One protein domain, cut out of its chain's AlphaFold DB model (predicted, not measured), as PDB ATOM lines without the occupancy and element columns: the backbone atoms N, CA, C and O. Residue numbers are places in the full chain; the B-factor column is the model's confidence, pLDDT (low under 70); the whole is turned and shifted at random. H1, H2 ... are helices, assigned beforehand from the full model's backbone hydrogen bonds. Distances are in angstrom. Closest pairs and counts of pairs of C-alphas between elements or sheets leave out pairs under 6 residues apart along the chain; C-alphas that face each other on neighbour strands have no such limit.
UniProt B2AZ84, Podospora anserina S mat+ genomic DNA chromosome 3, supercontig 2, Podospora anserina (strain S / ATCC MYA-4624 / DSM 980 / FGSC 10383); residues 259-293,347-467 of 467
ATOM      1  N   THR A 259     260.247 207.014 346.018       51.00
ATOM      2  CA  THR A 259     260.920 207.742 347.106       51.00
ATOM      3  C   THR A 259     260.487 209.206 347.270       51.00
ATOM      4  O   THR A 259     260.681 209.763 348.348       51.00
ATOM      5  N   GLN A 260     259.867 209.851 346.273       53.66
ATOM      6  CA  GLN A 260     259.638 211.311 346.286       53.66
ATOM      7  C   GLN A 260     258.279 211.747 346.874       53.66
ATOM      8  O   GLN A 260     258.165 212.865 347.375       53.66
ATOM      9  N   LYS A 261     257.244 210.888 346.880       74.12
ATOM     10  CA  LYS A 261     255.888 211.252 347.367       74.12
ATOM     11  C   LYS A 261     255.259 210.265 348.349       74.12
ATOM     12  O   LYS A 261     254.038 210.242 348.508       74.12
ATOM     13  N   GLY A 262     256.054 209.481 349.075       80.00
ATOM     14  CA  GLY A 262     255.503 208.508 350.025       80.00
ATOM     15  C   GLY A 262     254.532 209.127 351.049       80.00
ATOM     16  O   GLY A 262     253.578 208.478 351.479       80.00
ATOM     17  N   TRP A 263     254.744 210.385 351.452       85.75
ATOM     18  CA  TRP A 263     253.840 211.094 352.365       85.75
ATOM     19  C   TRP A 263     252.443 211.300 351.758       85.75
ATOM     20  O   TRP A 263     251.455 211.208 352.480       85.75
ATOM     21  N   ALA A 264     252.343 211.525 350.443       89.75
ATOM     22  CA  ALA A 264     251.075 211.719 349.746       89.75
ATOM     23  C   ALA A 264     250.304 210.397 349.627       89.75
ATOM     24  O   ALA A 264     249.086 210.382 349.792       89.75
ATOM     25  N   GLN A 265     251.013 209.281 349.424       89.06
ATOM     26  CA  GLN A 265     250.424 207.941 349.482       89.06
ATOM     27  C   GLN A 265     249.911 207.625 350.891       89.06
ATOM     28  O   GLN A 265     248.756 207.239 351.045       89.06
ATOM     29  N   ALA A 266     250.721 207.875 351.924       91.50
ATOM     30  CA  ALA A 266     250.305 207.702 353.316       91.50
ATOM     31  C   ALA A 266     249.090 208.579 353.664       91.50
ATOM     32  O   ALA A 266     248.147 208.106 354.293       91.50
ATOM     33  N   LEU A 267     249.072 209.836 353.209       94.69
ATOM     34  CA  LEU A 267     247.936 210.737 353.387       94.69
ATOM     35  C   LEU A 267     246.689 210.228 352.654       94.69
ATOM     36  O   LEU A 267     245.603 210.261 353.221       94.69
ATOM     37  N   SER A 268     246.829 209.721 351.429       95.06
ATOM     38  CA  SER A 268     245.732 209.106 350.676       95.06
ATOM     39  C   SER A 268     245.130 207.917 351.422       95.06
ATOM     40  O   SER A 268     243.924 207.900 351.667       95.06
ATOM     41  N   VAL A 269     245.961 206.964 351.849       95.94
ATOM     42  CA  VAL A 269     245.513 205.799 352.624       95.94
ATOM     43  C   VAL A 269     244.856 206.253 353.924       95.94
ATOM     44  O   VAL A 269     243.770 205.786 354.259       95.94
ATOM     45  N   GLY A 270     245.458 207.219 354.621       97.25
ATOM     46  CA  GLY A 270     244.903 207.767 355.851       97.25
ATOM     47  C   GLY A 270     243.538 208.425 355.650       97.25
ATOM     48  O   GLY A 270     242.620 208.151 356.419       97.25
ATOM     49  N   LEU A 271     243.361 209.226 354.594       97.75
ATOM     50  CA  LEU A 271     242.070 209.825 354.237       97.75
ATOM     51  C   LEU A 271     241.029 208.764 353.874       97.75
ATOM     52  O   LEU A 271     239.885 208.866 354.318       97.75
ATOM     53  N   PHE A 272     241.422 207.735 353.117       98.31
ATOM     54  CA  PHE A 272     240.545 206.618 352.774       98.31
ATOM     55  C   PHE A 272     240.066 205.890 354.034       98.31
ATOM     56  O   PHE A 272     238.863 205.731 354.246       98.31
ATOM     57  N   THR A 273     240.991 205.489 354.911       98.19
ATOM     58  CA  THR A 273     240.673 204.767 356.149       98.19
ATOM     59  C   THR A 273     239.855 205.628 357.107       98.19
ATOM     60  O   THR A 273     238.903 205.132 357.711       98.19
ATOM     61  N   MET A 274     240.170 206.920 357.218       97.75
ATOM     62  CA  MET A 274     239.409 207.888 358.010       97.75
ATOM     63  C   MET A 274     237.968 208.009 357.501       97.75
ATOM     64  O   MET A 274     237.022 207.898 358.284       97.75
ATOM     65  N   GLY A 275     237.792 208.183 356.189       98.00
ATOM     66  CA  GLY A 275     236.479 208.300 355.562       98.00
ATOM     67  C   GLY A 275     235.643 207.027 355.703       98.00
ATOM     68  O   GLY A 275     234.499 207.081 356.161       98.00
ATOM     69  N   LEU A 276     236.242 205.865 355.429       98.06
ATOM     70  CA  LEU A 276     235.581 204.568 355.576       98.06
ATOM     71  C   LEU A 276     235.196 204.288 357.037       98.06
ATOM     72  O   LEU A 276     234.091 203.820 357.309       98.06
ATOM     73  N   THR A 277     236.075 204.620 357.988       97.88
ATOM     74  CA  THR A 277     235.783 204.513 359.427       97.88
ATOM     75  C   THR A 277     234.595 205.390 359.803       97.88
ATOM     76  O   THR A 277     233.683 204.927 360.489       97.88
ATOM     77  N   MET A 278     234.574 206.640 359.332       96.56
ATOM     78  CA  MET A 278     233.477 207.571 359.587       96.56
ATOM     79  C   MET A 278     232.141 207.021 359.066       96.56
ATOM     80  O   MET A 278     231.154 207.031 359.800       96.56
ATOM     81  N   GLU A 279     232.107 206.479 357.845       96.81
ATOM     82  CA  GLU A 279     230.907 205.845 357.283       96.81
ATOM     83  C   GLU A 279     230.437 204.642 358.105       96.81
ATOM     84  O   GLU A 279     229.253 204.549 358.442       96.81
ATOM     85  N   VAL A 280     231.353 203.727 358.439       96.75
ATOM     86  CA  VAL A 280     231.045 202.502 359.192       96.75
ATOM     87  C   VAL A 280     230.514 202.844 360.583       96.75
ATOM     88  O   VAL A 280     229.480 202.312 360.991       96.75
ATOM     89  N   LEU A 281     231.176 203.759 361.298       96.75
ATOM     90  CA  LEU A 281     230.745 204.202 362.622       96.75
ATOM     91  C   LEU A 281     229.406 204.936 362.563       96.75
ATOM     92  O   LEU A 281     228.541 204.670 363.397       96.75
ATOM     93  N   ALA A 282     229.199 205.810 361.574       95.81
ATOM     94  CA  ALA A 282     227.938 206.521 361.395       95.81
ATOM     95  C   ALA A 282     226.775 205.544 361.206       95.81
ATOM     96  O   ALA A 282     225.746 205.647 361.881       95.81
ATOM     97  N   ASP A 283     226.959 204.567 360.317       94.69
ATOM     98  CA  ASP A 283     225.975 203.533 360.032       94.69
ATOM     99  C   ASP A 283     225.681 202.659 361.260       94.69
ATOM    100  O   ASP A 283     224.512 202.399 361.561       94.69
ATOM    101  N   TRP A 284     226.722 202.225 361.974       93.44
ATOM    102  CA  TRP A 284     226.594 201.383 363.161       93.44
ATOM    103  C   TRP A 284     225.904 202.113 364.323       93.44
ATOM    104  O   TRP A 284     224.957 201.583 364.907       93.44
ATOM    105  N   GLN A 285     226.316 203.349 364.625       94.19
ATOM    106  CA  GLN A 285     225.719 204.160 365.693       94.19
ATOM    107  C   GLN A 285     224.245 204.461 365.408       94.19
ATOM    108  O   GLN A 285     223.406 204.343 366.303       94.19
ATOM    109  N   LEU A 286     223.907 204.779 364.152       90.94
ATOM    110  CA  LEU A 286     222.531 205.067 363.760       90.94
ATOM    111  C   LEU A 286     221.621 203.839 363.882       90.94
ATOM    112  O   LEU A 286     220.466 203.968 364.293       90.94
ATOM    113  N   ASP A 287     222.109 202.651 363.524       89.44
ATOM    114  CA  ASP A 287     221.336 201.418 363.686       89.44
ATOM    115  C   ASP A 287     221.145 201.061 365.155       89.44
ATOM    116  O   ASP A 287     220.023 200.760 365.565       89.44
ATOM    117  N   ARG A 288     222.209 201.151 365.959       88.81
ATOM    118  CA  ARG A 288     222.141 200.903 367.402       88.81
ATOM    119  C   ARG A 288     221.144 201.841 368.079       88.81
ATOM    120  O   ARG A 288     220.346 201.393 368.897       88.81
ATOM    121  N   PHE A 289     221.139 203.114 367.686       87.62
ATOM    122  CA  PHE A 289     220.174 204.098 368.170       87.62
ATOM    123  C   PHE A 289     218.726 203.732 367.807       87.62
ATOM    124  O   PHE A 289     217.831 203.841 368.641       87.62
ATOM    125  N   LYS A 290     218.475 203.255 366.580       83.44
ATOM    126  CA  LYS A 290     217.131 202.815 366.159       83.44
ATOM    127  C   LYS A 290     216.669 201.564 366.906       83.44
ATOM    128  O   LYS A 290     215.513 201.510 367.321       83.44
ATOM    129  N   MET A 291     217.566 200.597 367.108       78.25
ATOM    130  CA  MET A 291     217.286 199.376 367.872       78.25
ATOM    131  C   MET A 291     216.966 199.686 369.337       78.25
ATOM    132  O   MET A 291     215.974 199.186 369.856       78.25
ATOM    133  N   GLY A 292     217.750 200.562 369.977       73.56
ATOM    134  CA  GLY A 292     217.547 200.960 371.374       73.56
ATOM    135  C   GLY A 292     216.211 201.658 371.650       73.56
ATOM    136  O   GLY A 292     215.786 201.723 372.795       73.56
ATOM    137  N   LYS A 293     215.526 202.144 370.608       64.56
ATOM    138  CA  LYS A 293     214.232 202.830 370.707       64.56
ATOM    139  C   LYS A 293     213.019 201.987 370.342       64.56
ATOM    140  O   LYS A 293     211.916 202.522 370.278       64.56
ATOM    141  N   ILE A 347     216.694 212.043 368.401       84.81
ATOM    142  CA  ILE A 347     217.606 212.015 367.249       84.81
ATOM    143  C   ILE A 347     219.008 211.551 367.669       84.81
ATOM    144  O   ILE A 347     219.477 211.880 368.751       84.81
ATOM    145  N   CYS A 348     219.689 210.798 366.799       88.19
ATOM    146  CA  CYS A 348     221.068 210.365 367.025       88.19
ATOM    147  C   CYS A 348     222.022 211.560 366.869       88.19
ATOM    148  O   CYS A 348     222.197 212.065 365.757       88.19
ATOM    149  N   LYS A 349     222.597 212.016 367.986       90.81
ATOM    150  CA  LYS A 349     223.561 213.132 368.053       90.81
ATOM    151  C   LYS A 349     224.863 212.745 368.758       90.81
ATOM    152  O   LYS A 349     225.797 213.535 368.805       90.81
ATOM    153  N   GLU A 350     224.924 211.552 369.339       88.44
ATOM    154  CA  GLU A 350     226.129 211.043 369.985       88.44
ATOM    155  C   GLU A 350     227.101 210.452 368.961       88.44
ATOM    156  O   GLU A 350     226.748 210.141 367.822       88.44
ATOM    157  N   GLY A 351     228.347 210.237 369.376       92.88
ATOM    158  CA  GLY A 351     229.291 209.539 368.520       92.88
ATOM    159  C   GLY A 351     229.873 210.416 367.419       92.88
ATOM    160  O   GLY A 351     230.152 211.599 367.628       92.88
ATOM    161  N   VAL A 352     230.024 209.838 366.226       95.69
ATOM    162  CA  VAL A 352     230.432 210.584 365.030       95.69
ATOM    163  C   VAL A 352     229.333 211.535 364.551       95.69
ATOM    164  O   VAL A 352     229.637 212.551 363.933       95.69
ATOM    165  N   TRP A 353     228.071 211.282 364.915       94.44
ATOM    166  CA  TRP A 353     226.981 212.246 364.728       94.44
ATOM    167  C   TRP A 353     227.169 213.484 365.618       94.44
ATOM    168  O   TRP A 353     226.701 214.563 365.293       94.44
ATOM    169  N   GLY A 354     227.958 213.393 366.690       92.88
ATOM    170  CA  GLY A 354     228.336 214.567 367.480       92.88
ATOM    171  C   GLY A 354     229.340 215.488 366.782       92.88
ATOM    172  O   GLY A 354     229.526 216.617 367.226       92.88
ATOM    173  N   ILE A 355     229.998 215.025 365.713       93.88
ATOM    174  CA  ILE A 355     230.999 215.799 364.966       93.88
ATOM    175  C   ILE A 355     230.297 216.699 363.941       93.88
ATOM    176  O   ILE A 355     230.507 217.910 363.926       93.88
ATOM    177  N   VAL A 356     229.441 216.104 363.105       95.12
ATOM    178  CA  VAL A 356     228.648 216.759 362.050       95.12
ATOM    179  C   VAL A 356     227.302 216.052 361.898       95.12
ATOM    180  O   VAL A 356     227.168 214.890 362.281       95.12
ATOM    181  N   ARG A 357     226.305 216.705 361.282       93.56
ATOM    182  CA  ARG A 357     224.971 216.091 361.124       93.56
ATOM    183  C   ARG A 357     224.896 214.946 360.118       93.56
ATOM    184  O   ARG A 357     223.981 214.132 360.241       93.56
ATOM    185  N   HIS A 358     225.810 214.884 359.149       94.06
ATOM    186  CA  HIS A 358     225.883 213.813 358.144       94.06
ATOM    187  C   HIS A 358     227.303 213.228 358.060       94.06
ATOM    188  O   HIS A 358     227.999 213.414 357.058       94.06
ATOM    189  N   PRO A 359     227.765 212.513 359.103       95.81
ATOM    190  CA  PRO A 359     229.128 211.982 359.160       95.81
ATOM    191  C   PRO A 359     229.395 210.947 358.063       95.81
ATOM    192  O   PRO A 359     230.506 210.857 357.556       95.81
ATOM    193  N   ASN A 360     228.367 210.220 357.623       94.25
ATOM    194  CA  ASN A 360     228.447 209.316 356.480       94.25
ATOM    195  C   ASN A 360     228.758 210.044 355.159       94.25
ATOM    196  O   ASN A 360     229.494 209.503 354.349       94.25
ATOM    197  N   TYR A 361     228.239 211.256 354.939       94.75
ATOM    198  CA  TYR A 361     228.550 212.029 353.727       94.75
ATOM    199  C   TYR A 361     229.933 212.674 353.787       94.75
ATOM    200  O   TYR A 361     230.621 212.744 352.771       94.75
ATOM    201  N   LEU A 362     230.358 213.110 354.975       96.06
ATOM    202  CA  LEU A 362     231.732 213.557 355.181       96.06
ATOM    203  C   LEU A 362     232.718 212.407 354.924       96.06
ATOM    204  O   LEU A 362     233.706 212.598 354.223       96.06
ATOM    205  N   GLY A 363     232.426 211.213 355.448       97.06
ATOM    206  CA  GLY A 363     233.224 210.012 355.207       97.06
ATOM    207  C   GLY A 363     233.346 209.668 353.722       97.06
ATOM    208  O   GLY A 363     234.458 209.484 353.230       97.06
ATOM    209  N   ASP A 364     232.230 209.702 353.000       96.69
ATOM    210  CA  ASP A 364     232.179 209.442 351.559       96.69
ATOM    211  C   ASP A 364     233.001 210.458 350.751       96.69
ATOM    212  O   ASP A 364     233.817 210.089 349.902       96.69
ATOM    213  N   ALA A 365     232.907 211.749 351.085       97.00
ATOM    214  CA  ALA A 365     233.741 212.771 350.458       97.00
ATOM    215  C   ALA A 365     235.243 212.568 350.721       97.00
ATOM    216  O   ALA A 365     236.046 212.772 349.809       97.00
ATOM    217  N   LEU A 366     235.630 212.137 351.926       97.88
ATOM    218  CA  LEU A 366     237.026 211.823 352.256       97.88
ATOM    219  C   LEU A 366     237.536 210.605 351.472       97.88
ATOM    220  O   LEU A 366     238.644 210.647 350.936       97.88
ATOM    221  N   VAL A 367     236.716 209.556 351.340       98.19
ATOM    222  CA  VAL A 367     237.031 208.386 350.507       98.19
ATOM    223  C   VAL A 367     237.227 208.808 349.053       98.19
ATOM    224  O   VAL A 367     238.263 208.509 348.463       98.19
ATOM    225  N   HIS A 368     236.297 209.564 348.474       97.75
ATOM    226  CA  HIS A 368     236.415 209.983 347.078       97.75
ATOM    227  C   HIS A 368     237.579 210.952 346.825       97.75
ATOM    228  O   HIS A 368     238.170 210.914 345.745       97.75
ATOM    229  N   LEU A 369     237.953 211.778 347.809       96.94
ATOM    230  CA  LEU A 369     239.136 212.641 347.742       96.94
ATOM    231  C   LEU A 369     240.450 211.844 347.813       96.94
ATOM    232  O   LEU A 369     241.454 212.256 347.231       96.94
ATOM    233  N   SER A 370     240.450 210.688 348.482       97.25
ATOM    234  CA  SER A 370     241.647 209.854 348.627       97.25
ATOM    235  C   SER A 370     242.150 209.261 347.304       97.25
ATOM    236  O   SER A 370     243.362 209.112 347.134       97.25
ATOM    237  N   PHE A 371     241.254 208.969 346.351       96.06
ATOM    238  CA  PHE A 371     241.612 208.362 345.064       96.06
ATOM    239  C   PHE A 371     242.503 209.260 344.194       96.06
ATOM    240  O   PHE A 371     243.596 208.822 343.846       96.06
ATOM    241  N   PRO A 372     242.133 210.510 343.850       93.81
ATOM    242  CA  PRO A 372     243.024 211.371 343.076       93.81
ATOM    243  C   PRO A 372     244.312 211.715 343.829       93.81
ATOM    244  O   PRO A 372     245.344 211.902 343.191       93.81
ATOM    245  N   LEU A 373     244.297 211.737 345.167       93.56
ATOM    246  CA  LEU A 373     245.528 211.886 345.944       93.56
ATOM    247  C   LEU A 373     246.453 210.661 345.797       93.56
ATOM    248  O   LEU A 373     247.662 210.835 345.660       93.56
ATOM    249  N   MET A 374     245.901 209.442 345.743       91.50
ATOM    250  CA  MET A 374     246.664 208.224 345.420       91.50
ATOM    251  C   MET A 374     247.269 208.310 344.016       91.50
ATOM    252  O   MET A 374     248.445 208.002 343.813       91.50
ATOM    253  N   LEU A 375     246.478 208.774 343.043       88.88
ATOM    254  CA  LEU A 375     246.959 208.978 341.678       88.88
ATOM    255  C   LEU A 375     248.078 210.024 341.633       88.88
ATOM    256  O   LEU A 375     249.063 209.833 340.928       88.88
ATOM    257  N   TYR A 376     247.965 211.105 342.408       88.31
ATOM    258  CA  TYR A 376     248.995 212.141 342.500       88.31
ATOM    259  C   TYR A 376     250.296 211.612 343.105       88.31
ATOM    260  O   TYR A 376     251.382 211.955 342.627       88.31
ATOM    261  N   ALA A 377     250.185 210.774 344.138       86.12
ATOM    262  CA  ALA A 377     251.324 210.125 344.775       86.12
ATOM    263  C   ALA A 377     252.070 209.180 343.819       86.12
ATOM    264  O   ALA A 377     253.264 208.966 343.997       86.12
ATOM    265  N   SER A 378     251.378 208.671 342.796       80.94
ATOM    266  CA  SER A 378     251.889 207.676 341.844       80.94
ATOM    267  C   SER A 378     252.181 208.246 340.451       80.94
ATOM    268  O   SER A 378     252.399 207.480 339.519       80.94
ATOM    269  N   ASP A 379     252.110 209.572 340.282       79.50
ATOM    270  CA  ASP A 379     252.229 210.266 338.988       79.50
ATOM    271  C   ASP A 379     251.227 209.783 337.910       79.50
ATOM    272  O   ASP A 379     251.439 209.949 336.711       79.50
ATOM    273  N   LEU A 380     250.086 209.238 338.349       80.31
ATOM    274  CA  LEU A 380     248.963 208.782 337.518       80.31
ATOM    275  C   LEU A 380     247.801 209.790 337.478       80.31
ATOM    276  O   LEU A 380     246.767 209.528 336.857       80.31
ATOM    277  N   LEU A 381     247.915 210.925 338.181       84.38
ATOM    278  CA  LEU A 381     246.828 211.897 338.261       84.38
ATOM    279  C   LEU A 381     246.629 212.592 336.918       84.38
ATOM    280  O   LEU A 381     247.454 213.388 336.474       84.38
ATOM    281  N   THR A 382     245.462 212.367 336.330       82.56
ATOM    282  CA  THR A 382     244.973 213.176 335.218       82.56
ATOM    283  C   THR A 382     244.079 214.300 335.747       82.56
ATOM    284  O   THR A 382     243.265 214.046 336.636       82.56
ATOM    285  N   PRO A 383     244.169 215.543 335.232       84.62
ATOM    286  CA  PRO A 383     243.361 216.661 335.728       84.62
ATOM    287  C   PRO A 383     241.853 216.377 335.720       84.62
ATOM    288  O   PRO A 383     241.141 216.770 336.639       84.62
ATOM    289  N   ILE A 384     241.373 215.617 334.729       85.44
ATOM    290  CA  ILE A 384     239.964 215.222 334.627       85.44
ATOM    291  C   ILE A 384     239.510 214.332 335.792       85.44
ATOM    292  O   ILE A 384     238.348 214.396 336.186       85.44
ATOM    293  N   ALA A 385     240.409 213.556 336.409       87.94
ATOM    294  CA  ALA A 385     240.081 212.755 337.585       87.94
ATOM    295  C   ALA A 385     239.605 213.625 338.762       87.94
ATOM    296  O   ALA A 385     238.765 213.177 339.535       87.94
ATOM    297  N   MET A 386     240.037 214.887 338.864       92.12
ATOM    298  CA  MET A 386     239.576 215.808 339.915       92.12
ATOM    299  C   MET A 386     238.088 216.161 339.807       92.12
ATOM    300  O   MET A 386     237.478 216.547 340.806       92.12
ATOM    301  N   LEU A 387     237.467 215.969 338.637       93.19
ATOM    302  CA  LEU A 387     236.019 216.119 338.494       93.19
ATOM    303  C   LEU A 387     235.251 215.080 339.315       93.19
ATOM    304  O   LEU A 387     234.125 215.358 339.705       93.19
ATOM    305  N   GLY A 388     235.846 213.927 339.628       95.00
ATOM    306  CA  GLY A 388     235.218 212.886 340.442       95.00
ATOM    307  C   GLY A 388     234.869 213.316 341.866       95.00
ATOM    308  O   GLY A 388     233.680 213.366 342.189       95.00
ATOM    309  N   PRO A 389     235.845 213.655 342.734       96.38
ATOM    310  CA  PRO A 389     235.546 214.128 344.087       96.38
ATOM    311  C   PRO A 389     234.734 215.427 344.087       96.38
ATOM    312  O   PRO A 389     233.890 215.602 344.962       96.38
ATOM    313  N   LEU A 390     234.934 216.317 343.104       96.19
ATOM    314  CA  LEU A 390     234.126 217.528 342.965       96.19
ATOM    315  C   LEU A 390     232.662 217.178 342.681       96.19
ATOM    316  O   LEU A 390     231.766 217.695 343.345       96.19
ATOM    317  N   ALA A 391     232.415 216.277 341.729       96.19
ATOM    318  CA  ALA A 391     231.076 215.823 341.391       96.19
ATOM    319  C   ALA A 391     230.409 215.119 342.577       96.19
ATOM    320  O   ALA A 391     229.250 215.399 342.878       96.19
ATOM    321  N   ASN A 392     231.160 214.281 343.295       96.38
ATOM    322  CA  ASN A 392     230.683 213.634 344.510       96.38
ATOM    323  C   ASN A 392     230.274 214.667 345.572       96.38
ATOM    324  O   ASN A 392     229.148 214.662 346.067       96.38
ATOM    325  N   TYR A 393     231.158 215.624 345.857       94.69
ATOM    326  CA  TYR A 393     230.908 216.683 346.830       94.69
ATOM    327  C   TYR A 393     229.694 217.545 346.452       94.69
ATOM    328  O   TYR A 393     228.822 217.789 347.287       94.69
ATOM    329  N   LEU A 394     229.582 217.969 345.190       94.56
ATOM    330  CA  LEU A 394     228.440 218.748 344.704       94.56
ATOM    331  C   LEU A 394     227.132 217.956 344.781       94.56
ATOM    332  O   LEU A 394     226.109 218.504 345.195       94.56
ATOM    333  N   TYR A 395     227.149 216.667 344.439       92.62
ATOM    334  CA  TYR A 395     225.966 215.820 344.550       92.62
ATOM    335  C   TYR A 395     225.500 215.699 346.007       92.62
ATOM    336  O   TYR A 395     224.314 215.902 346.301       92.62
ATOM    337  N   LEU A 396     226.439 215.444 346.924       91.56
ATOM    338  CA  LEU A 396     226.170 215.330 348.357       91.56
ATOM    339  C   LEU A 396     225.708 216.648 348.993       91.56
ATOM    340  O   LEU A 396     224.962 216.605 349.962       91.56
ATOM    341  N   ARG A 397     226.119 217.811 348.474       88.69
ATOM    342  CA  ARG A 397     225.805 219.126 349.071       88.69
ATOM    343  C   ARG A 397     224.630 219.857 348.434       88.69
ATOM    344  O   ARG A 397     224.003 220.709 349.064       88.69
ATOM    345  N   CYS A 398     224.373 219.615 347.153       84.62
ATOM    346  CA  CYS A 398     223.472 220.463 346.371       84.62
ATOM    347  C   CYS A 398     222.306 219.710 345.743       84.62
ATOM    348  O   CYS A 398     221.265 220.328 345.531       84.62
ATOM    349  N   VAL A 399     222.452 218.416 345.450       81.81
ATOM    350  CA  VAL A 399     221.474 217.681 344.634       81.81
ATOM    351  C   VAL A 399     220.744 216.621 345.451       81.81
ATOM    352  O   VAL A 399     219.545 216.737 345.708       81.81
ATOM    353  N   GLY A 400     221.448 215.560 345.836       69.12
ATOM    354  CA  GLY A 400     220.837 214.362 346.408       69.12
ATOM    355  C   GLY A 400     221.088 214.174 347.896       69.12
ATOM    356  O   GLY A 400     220.270 213.532 348.547       69.12
ATOM    357  N   GLY A 401     222.190 214.716 348.423       76.94
ATOM    358  CA  GLY A 401     222.606 214.479 349.804       76.94
ATOM    359  C   GLY A 401     221.917 215.395 350.815       76.94
ATOM    360  O   GLY A 401     220.699 215.370 350.978       76.94
ATOM    361  N   ASP A 402     222.703 216.195 351.529       79.19
ATOM    362  CA  ASP A 402     222.311 216.819 352.790       79.19
ATOM    363  C   ASP A 402     221.062 217.707 352.696       79.19
ATOM    364  O   ASP A 402     220.150 217.540 353.501       79.19
ATOM    365  N   LYS A 403     220.957 218.594 351.700       77.19
ATOM    366  CA  LYS A 403     219.811 219.500 351.533       77.19
ATOM    367  C   LYS A 403     218.509 218.733 351.346       77.19
ATOM    368  O   LYS A 403     217.509 219.039 351.997       77.19
ATOM    369  N   THR A 404     218.523 217.726 350.477       78.25
ATOM    370  CA  THR A 404     217.340 216.918 350.159       78.25
ATOM    371  C   THR A 404     216.949 216.035 351.344       78.25
ATOM    372  O   THR A 404     215.760 215.926 351.671       78.25
ATOM    373  N   ASP A 405     217.935 215.460 352.034       79.75
ATOM    374  CA  ASP A 405     217.711 214.648 353.226       79.75
ATOM    375  C   ASP A 405     217.185 215.479 354.404       79.75
ATOM    376  O   ASP A 405     216.215 215.072 355.049       79.75
ATOM    377  N   GLU A 406     217.753 216.660 354.671       84.19
ATOM    378  CA  GLU A 406     217.269 217.570 355.718       84.19
ATOM    379  C   GLU A 406     215.864 218.096 355.404       84.19
ATOM    380  O   GLU A 406     215.011 218.111 356.295       84.19
ATOM    381  N   TYR A 407     215.579 218.463 354.150       82.12
ATOM    382  CA  TYR A 407     214.244 218.899 353.730       82.12
ATOM    383  C   TYR A 407     213.197 217.800 353.954       82.12
ATOM    384  O   TYR A 407     212.165 218.017 354.594       82.12
ATOM    385  N   THR A 408     213.497 216.581 353.496       77.31
ATOM    386  CA  THR A 408     212.602 215.426 353.647       77.31
ATOM    387  C   THR A 408     212.393 215.073 355.120       77.31
ATOM    388  O   THR A 408     211.275 214.757 355.536       77.31
ATOM    389  N   ARG A 409     213.459 215.137 355.926       81.38
ATOM    390  CA  ARG A 409     213.417 214.860 357.364       81.38
ATOM    391  C   ARG A 409     212.598 215.909 358.114       81.38
ATOM    392  O   ARG A 409     211.754 215.532 358.919       81.38
ATOM    393  N   THR A 410     212.779 217.187 357.793       82.94
ATOM    394  CA  THR A 410     212.015 218.300 358.379       82.94
ATOM    395  C   THR A 410     210.527 218.133 358.112       82.94
ATOM    396  O   THR A 410     209.733 218.176 359.049       82.94
ATOM    397  N   ARG A 411     210.150 217.867 356.852       81.12
ATOM    398  CA  ARG A 411     208.750 217.652 356.463       81.12
ATOM    399  C   ARG A 411     208.125 216.471 357.209       81.12
ATOM    400  O   ARG A 411     206.988 216.563 357.662       81.12
ATOM    401  N   ARG A 412     208.876 215.379 357.372       79.38
ATOM    402  CA  ARG A 412     208.411 214.197 358.105       79.38
ATOM    403  C   ARG A 412     208.246 214.474 359.598       79.38
ATOM    404  O   ARG A 412     207.218 214.138 360.170       79.38
ATOM    405  N   TYR A 413     209.231 215.106 360.229       82.88
ATOM    406  CA  TYR A 413     209.145 215.435 361.651       82.88
ATOM    407  C   TYR A 413     208.027 216.437 361.930       82.88
ATOM    408  O   TYR A 413     207.333 216.279 362.925       82.88
ATOM    409  N   SER A 414     207.768 217.395 361.031       81.38
ATOM    410  CA  SER A 414     206.615 218.291 361.182       81.38
ATOM    411  C   SER A 414     205.265 217.583 361.133       81.38
ATOM    412  O   SER A 414     204.334 218.070 361.760       81.38
ATOM    413  N   SER A 415     205.143 216.473 360.397       77.88
ATOM    414  CA  SER A 415     203.880 215.736 360.287       77.88
ATOM    415  C   SER A 415     203.720 214.630 361.332       77.88
ATOM    416  O   SER A 415     202.594 214.289 361.666       77.88
ATOM    417  N   GLU A 416     204.818 214.037 361.810       79.06
ATOM    418  CA  GLU A 416     204.780 212.860 362.693       79.06
ATOM    419  C   GLU A 416     205.001 213.194 364.178       79.06
ATOM    420  O   GLU A 416     204.332 212.621 365.030       79.06
ATOM    421  N   ASP A 417     205.963 214.064 364.513       81.69
ATOM    422  CA  ASP A 417     206.341 214.351 365.907       81.69
ATOM    423  C   ASP A 417     206.996 215.739 366.024       81.69
ATOM    424  O   ASP A 417     208.173 215.938 365.699       81.69
ATOM    425  N   VAL A 418     206.238 216.704 366.551       84.38
ATOM    426  CA  VAL A 418     206.685 218.096 366.719       84.38
ATOM    427  C   VAL A 418     207.906 218.195 367.639       84.38
ATOM    428  O   VAL A 418     208.787 219.019 367.400       84.38
ATOM    429  N   SER A 419     208.041 217.320 368.642       84.31
ATOM    430  CA  SER A 419     209.224 217.331 369.512       84.31
ATOM    431  C   SER A 419     210.485 216.918 368.748       84.31
ATOM    432  O   SER A 419     211.538 217.520 368.947       84.31
ATOM    433  N   LYS A 420     210.385 215.938 367.828       84.06
ATOM    434  CA  LYS A 420     211.502 215.585 366.925       84.06
ATOM    435  C   LYS A 420     211.897 216.766 366.059       84.06
ATOM    436  O   LYS A 420     213.084 216.969 365.825       84.06
ATOM    437  N   LYS A 421     210.926 217.550 365.586       87.12
ATOM    438  CA  LYS A 421     211.211 218.755 364.805       87.12
ATOM    439  C   LYS A 421     211.981 219.786 365.633       87.12
ATOM    440  O   LYS A 421     213.034 220.227 365.191       87.12
ATOM    441  N   ILE A 422     211.511 220.100 366.842       88.19
ATOM    442  CA  ILE A 422     212.173 221.063 367.739       88.19
ATOM    443  C   ILE A 422     213.611 220.627 368.049       88.19
ATOM    444  O   ILE A 422     214.538 221.439 368.004       88.19
ATOM    445  N   GLU A 423     213.818 219.342 368.339       89.25
ATOM    446  CA  GLU A 423     215.154 218.799 368.584       89.25
ATOM    447  C   GLU A 423     216.035 218.846 367.329       89.25
ATOM    448  O   GLU A 423     217.212 219.199 367.414       89.25
ATOM    449  N   PHE A 424     215.477 218.552 366.153       89.94
ATOM    450  CA  PHE A 424     216.207 218.643 364.891       89.94
ATOM    451  C   PHE A 424     216.629 220.080 364.576       89.94
ATOM    452  O   PHE A 424     217.775 220.311 364.201       89.94
ATOM    453  N   ASP A 425     215.743 221.053 364.781       90.12
ATOM    454  CA  ASP A 425     216.035 222.472 364.562       90.12
ATOM    455  C   ASP A 425     217.074 223.003 365.561       90.12
ATOM    456  O   ASP A 425     217.890 223.864 365.227       90.12
ATOM    457  N   ARG A 426     217.107 222.460 366.783       90.44
ATOM    458  CA  ARG A 426     218.195 222.714 367.736       90.44
ATOM    459  C   ARG A 426     219.518 222.136 367.233       90.44
ATOM    460  O   ARG A 426     220.498 222.864 367.125       90.44
ATOM    461  N   TYR A 427     219.518 220.875 366.817       91.12
ATOM    462  CA  TYR A 427     220.698 220.214 366.261       91.12
ATOM    463  C   TYR A 427     221.238 220.916 365.001       91.12
ATOM    464  O   TYR A 427     222.448 220.947 364.765       91.12
ATOM    465  N   ARG A 428     220.359 221.544 364.205       90.88
ATOM    466  CA  ARG A 428     220.753 222.360 363.048       90.88
ATOM    467  C   ARG A 428     221.521 223.628 363.415       90.88
ATOM    468  O   ARG A 428     222.354 224.056 362.621       90.88
ATOM    469  N   ARG A 429     221.238 224.203 364.586       89.62
ATOM    470  CA  ARG A 429     221.924 225.388 365.122       89.62
ATOM    471  C   ARG A 429     223.239 225.043 365.812       89.62
ATOM    472  O   ARG A 429     224.170 225.832 365.755       89.62
ATOM    473  N   GLU A 430     223.308 223.883 366.457       89.19
ATOM    474  CA  GLU A 430     224.469 223.481 367.259       89.19
ATOM    475  C   GLU A 430     225.624 222.904 366.441       89.19
ATOM    476  O   GLU A 430     226.770 222.965 366.876       89.19
ATOM    477  N   ARG A 431     225.330 222.282 365.298       90.25
ATOM    478  CA  ARG A 431     226.330 221.583 364.481       90.25
ATOM    479  C   ARG A 431     226.308 222.088 363.055       90.25
ATOM    480  O   ARG A 431     225.309 222.635 362.610       90.25
ATOM    481  N   ASN A 432     227.362 221.838 362.297       92.44
ATOM    482  CA  ASN A 432     227.337 221.962 360.843       92.44
ATOM    483  C   ASN A 432     226.695 220.726 360.176       92.44
ATOM    484  O   ASN A 432     226.707 219.626 360.740       92.44
ATOM    485  N   SER A 433     226.165 220.866 358.952       88.56
ATOM    486  CA  SER A 433     225.659 219.702 358.209       88.56
ATOM    487  C   SER A 433     226.780 218.768 357.752       88.56
ATOM    488  O   SER A 433     226.585 217.553 357.766       88.56
ATOM    489  N   PHE A 434     227.935 219.321 357.370       90.56
ATOM    490  CA  PHE A 434     228.939 218.596 356.592       90.56
ATOM    491  C   PHE A 434     230.371 218.737 357.112       90.56
ATOM    492  O   PHE A 434     231.059 217.729 357.229       90.56
ATOM    493  N   TRP A 435     230.831 219.953 357.424       92.69
ATOM    494  CA  TRP A 435     232.215 220.194 357.854       92.69
ATOM    495  C   TRP A 435     232.296 220.428 359.362       92.69
ATOM    496  O   TRP A 435     231.501 221.211 359.869       92.69
ATOM    497  N   PRO A 436     233.226 219.789 360.089       92.69
ATOM    498  CA  PRO A 436     233.318 219.948 361.533       92.69
ATOM    499  C   PRO A 436     233.663 221.391 361.912       92.69
ATOM    500  O   PRO A 436     234.561 222.004 361.337       92.69
ATOM    501  N   ASP A 437     232.974 221.913 362.923       90.38
ATOM    502  CA  ASP A 437     233.308 223.205 363.521       90.38
ATOM    503  C   ASP A 437     234.624 223.116 364.316       90.38
ATOM    504  O   ASP A 437     235.004 222.044 364.794       90.38
ATOM    505  N   LYS A 438     235.304 224.250 364.541       90.00
ATOM    506  CA  LYS A 438     236.592 224.291 365.271       90.00
ATOM    507  C   LYS A 438     236.525 223.622 366.655       90.00
ATOM    508  O   LYS A 438     237.482 222.984 367.079       90.00
ATOM    509  N   GLY A 439     235.372 223.697 367.325       86.44
ATOM    510  CA  GLY A 439     235.137 223.053 368.623       86.44
ATOM    511  C   GLY A 439     235.166 221.517 368.603       86.44
ATOM    512  O   GLY A 439     235.253 220.902 369.664       86.44
ATOM    513  N   GLN A 440     235.143 220.870 367.428       90.12
ATOM    514  CA  GLN A 440     235.216 219.405 367.329       90.12
ATOM    515  C   GLN A 440     236.592 218.832 367.668       90.12
ATOM    516  O   GLN A 440     236.713 217.614 367.807       90.12
ATOM    517  N   ILE A 441     237.608 219.675 367.860       90.12
ATOM    518  CA  ILE A 441     238.918 219.242 368.352       90.12
ATOM    519  C   ILE A 441     238.844 218.634 369.762       90.12
ATOM    520  O   ILE A 441     239.645 217.772 370.101       90.12
ATOM    521  N   HIS A 442     237.846 219.009 370.568       91.06
ATOM    522  CA  HIS A 442     237.619 218.419 371.894       91.06
ATOM    523  C   HIS A 442     236.743 217.158 371.853       91.06
ATOM    524  O   HIS A 442     236.530 216.508 372.875       91.06
ATOM    525  N   ASN A 443     236.216 216.784 370.683       92.31
ATOM    526  CA  ASN A 443     235.378 215.602 370.547       92.31
ATOM    527  C   ASN A 443     236.251 214.343 370.418       92.31
ATOM    528  O   ASN A 443     237.003 214.186 369.456       92.31
ATOM    529  N   LYS A 444     236.102 213.401 371.359       96.06
ATOM    530  CA  LYS A 444     236.836 212.122 371.355       96.06
ATOM    531  C   LYS A 444     236.685 211.337 370.048       96.06
ATOM    532  O   LYS A 444     237.627 210.684 369.613       96.06
ATOM    533  N   TRP A 445     235.518 211.401 369.404       95.88
ATOM    534  CA  TRP A 445     235.253 210.657 368.173       95.88
ATOM    535  C   TRP A 445     236.010 211.223 366.975       95.88
ATOM    536  O   TRP A 445     236.380 210.449 366.096       95.88
ATOM    537  N   THR A 446     236.312 212.526 366.971       95.88
ATOM    538  CA  THR A 446     237.208 213.136 365.979       95.88
ATOM    539  C   THR A 446     238.572 212.452 366.022       95.88
ATOM    540  O   THR A 446     239.068 212.003 364.993       95.88
ATOM    541  N   TRP A 447     239.140 212.285 367.219       97.06
ATOM    542  CA  TRP A 447     240.448 211.653 367.401       97.06
ATOM    543  C   TRP A 447     240.446 210.149 367.152       97.06
ATOM    544  O   TRP A 447     241.429 209.637 366.632       97.06
ATOM    545  N   ILE A 448     239.349 209.443 367.443       96.81
ATOM    546  CA  ILE A 448     239.203 208.031 367.048       96.81
ATOM    547  C   ILE A 448     239.275 207.906 365.521       96.81
ATOM    548  O   ILE A 448     240.018 207.079 365.001       96.81
ATOM    549  N   VAL A 449     238.535 208.748 364.795       97.19
ATOM    550  CA  VAL A 449     238.485 208.719 363.327       97.19
ATOM    551  C   VAL A 449     239.837 209.106 362.712       97.19
ATOM    552  O   VAL A 449     240.325 208.400 361.827       97.19
ATOM    553  N   VAL A 450     240.486 210.158 363.222       97.38
ATOM    554  CA  VAL A 450     241.850 210.551 362.820       97.38
ATOM    555  C   VAL A 450     242.860 209.447 363.145       97.38
ATOM    556  O   VAL A 450     243.674 209.096 362.295       97.38
ATOM    557  N   GLY A 451     242.779 208.854 364.339       97.69
ATOM    558  CA  GLY A 451     243.640 207.760 364.783       97.69
ATOM    559  C   GLY A 451     243.538 206.529 363.884       97.69
ATOM    560  O   GLY A 451     244.564 205.965 363.513       97.69
ATOM    561  N   CYS A 452     242.330 206.162 363.441       97.75
ATOM    562  CA  CYS A 452     242.140 205.110 362.439       97.75
ATOM    563  C   CYS A 452     242.803 205.458 361.098       97.75
ATOM    564  O   CYS A 452     243.412 204.587 360.480       97.75
ATOM    565  N   GLY A 453     242.723 206.718 360.659       97.56
ATOM    566  CA  GLY A 453     243.433 207.192 359.468       97.56
ATOM    567  C   GLY A 453     244.952 207.036 359.595       97.56
ATOM    568  O   GLY A 453     245.591 206.445 358.725       97.56
ATOM    569  N   VAL A 454     245.528 207.492 360.711       97.44
ATOM    570  CA  VAL A 454     246.966 207.345 360.999       97.44
ATOM    571  C   VAL A 454     247.370 205.871 361.048       97.44
ATOM    572  O   VAL A 454     248.349 205.488 360.412       97.44
ATOM    573  N   ALA A 455     246.598 205.023 361.732       96.75
ATOM    574  CA  ALA A 455     246.858 203.588 361.803       96.75
ATOM    575  C   ALA A 455     246.832 202.927 360.414       96.75
ATOM    576  O   ALA A 455     247.727 202.146 360.097       96.75
ATOM    577  N   GLY A 456     245.862 203.274 359.561       95.12
ATOM    578  CA  GLY A 456     245.794 202.783 358.182       95.12
ATOM    579  C   GLY A 456     247.028 203.160 357.360       95.12
ATOM    580  O   GLY A 456     247.611 202.307 356.691       95.12
ATOM    581  N   ALA A 457     247.472 204.414 357.467       93.62
ATOM    582  CA  ALA A 457     248.682 204.890 356.803       93.62
ATOM    583  C   ALA A 457     249.952 204.178 357.309       93.62
ATOM    584  O   ALA A 457     250.814 203.812 356.512       93.62
ATOM    585  N   LEU A 458     250.064 203.942 358.622       92.81
ATOM    586  CA  LEU A 458     251.190 203.216 359.216       92.81
ATOM    587  C   LEU A 458     251.224 201.750 358.776       92.81
ATOM    588  O   LEU A 458     252.286 201.259 358.409       92.81
ATOM    589  N   ILE A 459     250.080 201.063 358.755       91.94
ATOM    590  CA  ILE A 459     249.985 199.676 358.275       91.94
ATOM    591  C   ILE A 459     250.452 199.588 356.820       91.94
ATOM    592  O   ILE A 459     251.243 198.714 356.476       91.94
ATOM    593  N   GLU A 460     250.010 200.507 355.966       88.81
ATOM    594  CA  GLU A 460     250.406 200.502 354.559       88.81
ATOM    595  C   GLU A 460     251.907 200.780 354.372       88.81
ATOM    596  O   GLU A 460     252.553 200.135 353.540       88.81
ATOM    597  N   ARG A 461     252.490 201.642 355.213       85.00
ATOM    598  CA  ARG A 461     253.939 201.881 355.278       85.00
ATOM    599  C   ARG A 461     254.729 200.676 355.773       85.00
ATOM    600  O   ARG A 461     255.788 200.397 355.224       85.00
ATOM    601  N   LEU A 462     254.223 199.943 356.759       85.38
ATOM    602  CA  LEU A 462     254.849 198.699 357.211       85.38
ATOM    603  C   LEU A 462     254.818 197.643 356.101       85.38
ATOM    604  O   LEU A 462     255.830 197.007 355.838       85.38
ATOM    605  N   ILE A 463     253.705 197.532 355.371       82.62
ATOM    606  CA  ILE A 463     253.611 196.664 354.190       82.62
ATOM    607  C   ILE A 463     254.567 197.132 353.074       82.62
ATOM    608  O   ILE A 463     255.065 196.300 352.324       82.62
ATOM    609  N   MET A 464     254.851 198.438 352.938       72.25
ATOM    610  CA  MET A 464     255.932 198.922 352.058       72.25
ATOM    611  C   MET A 464     257.327 198.513 352.532       72.25
ATOM    612  O   MET A 464     258.157 198.237 351.687       72.25
ATOM    613  N   GLY A 465     257.606 198.533 353.836       63.34
ATOM    614  CA  GLY A 465     258.950 198.259 354.358       63.34
ATOM    615  C   GLY A 465     259.318 196.774 354.427       63.34
ATOM    616  O   GLY A 465     260.486 196.455 354.617       63.34
ATOM    617  N   VAL A 466     258.334 195.878 354.312       54.62
ATOM    618  CA  VAL A 466     258.506 194.414 354.388       54.62
ATOM    619  C   VAL A 466     258.644 193.761 353.000       54.62
ATOM    620  O   VAL A 466     259.102 192.624 352.913       54.62
ATOM    621  N   VAL A 467     258.252 194.462 351.927       45.28
ATOM    622  CA  VAL A 467     258.324 194.014 350.519       45.28
ATOM    623  C   VAL A 467     259.430 194.770 349.811       45.28
ATOM    624  O   VAL A 467     260.186 194.116 349.062       45.28
TER     625      VAL A 467
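What this domain is: This is residues 259 to 293 and 347 to 467 of the 467 residues of an uncharacterized protein of Podospora anserina (strain S / ATCC MYA-4624 / DSM 980 / FGSC 10383) (UniProt B2AZ84). Four long helices lie in a row, in the order H8, H1, H3, H4, each running the opposite way to the one beside it, with H8 crossing H1 obliquely. At one end of the row H5 carries on from H4 in nearly the same direction and H6 folds back on it, a hairpin that adds to the length; the short H2 packs on H1 and H8. The printed part has 156 residues with eight named helices, H1 to H8 in order along the chain, and no named strand: the class is all helix. It is only just compact, close to loose, with a radius of gyration of the C-alphas of 17.8 A, and elongated, spanning 58 by 33 by 28 A.

How they stand to each other: The hub is H1, residues 262 to 292, which touches three helices. It touches H3, residues 359 to 377, opposite ways at a shallow tilt of 16 degrees; the closest C-alphas, of Gly 275 and Gly 363, are 3.7 A apart. With residues 266 to 278 alone it touches H8, residues 444 to 466, opposite ways at a steep tilt of 43 degrees; the closest C-alphas, of Gly 270 and Gly 453, are 3.9 A apart. H2, residues 351 to 354, touches H1, closest at the C-alphas of Ala 282 and Val 352, 6.0 A, and H8, at those of Val 352 and Trp 445, 5.8 A. H3 forms a helical hairpin with H4, residues 383 to 399, at a shallow tilt of 7 degrees; the closest C-alphas, of His 368 and Pro 389, are 5.2 A apart. H4 is apart from H1. H5, residues 402 to 416, and H6, residues 418 to 430, form another hairpin, at a shallow tilt of 30 degrees; the closest C-alphas, of Tyr 413 and Lys 421, are 5.0 A apart. H7, residues 438 to 442, touches no helix. Every O i to N i+4 pair is within hydrogen-bond range in H1, H5, H6 and H8, against 12 of 15 in H3, 10 of 13 in H4 and 0 of 1 in H7, where 2 of 2 O i to N i+3 pairs are; H2 is too short for such a pair.

Where its parts are: H1 runs 44.2 A from C-alpha 262 at (255.503, 208.508, 350.025) to C-alpha 292 at (217.547, 200.960, 371.374). H8 is 32.7 A long, ending at C-alpha 466, (258.506, 194.414, 354.388). H3 measures 26.5 A, H4 23.7 A with a kink of 31 degrees near residue 393, H5 20.5 A, H6 18.6 A, H7 8.9 A and H2 5.2 A.

The domain as a whole: The C-alphas farthest apart, of Ser 415 and Val 467, are 59.4 A apart. Residues 294 to 346 are not printed; C-alphas 293 and 347 are 10.4 A apart across this cut, in the link from H1 to H2. Of the links printed whole, H6 to H7 is short and the others tight. Mean pLDDT of the printed part is 88.7; residues 259 to 260, 293, 400 and 465 to 467 are under 70.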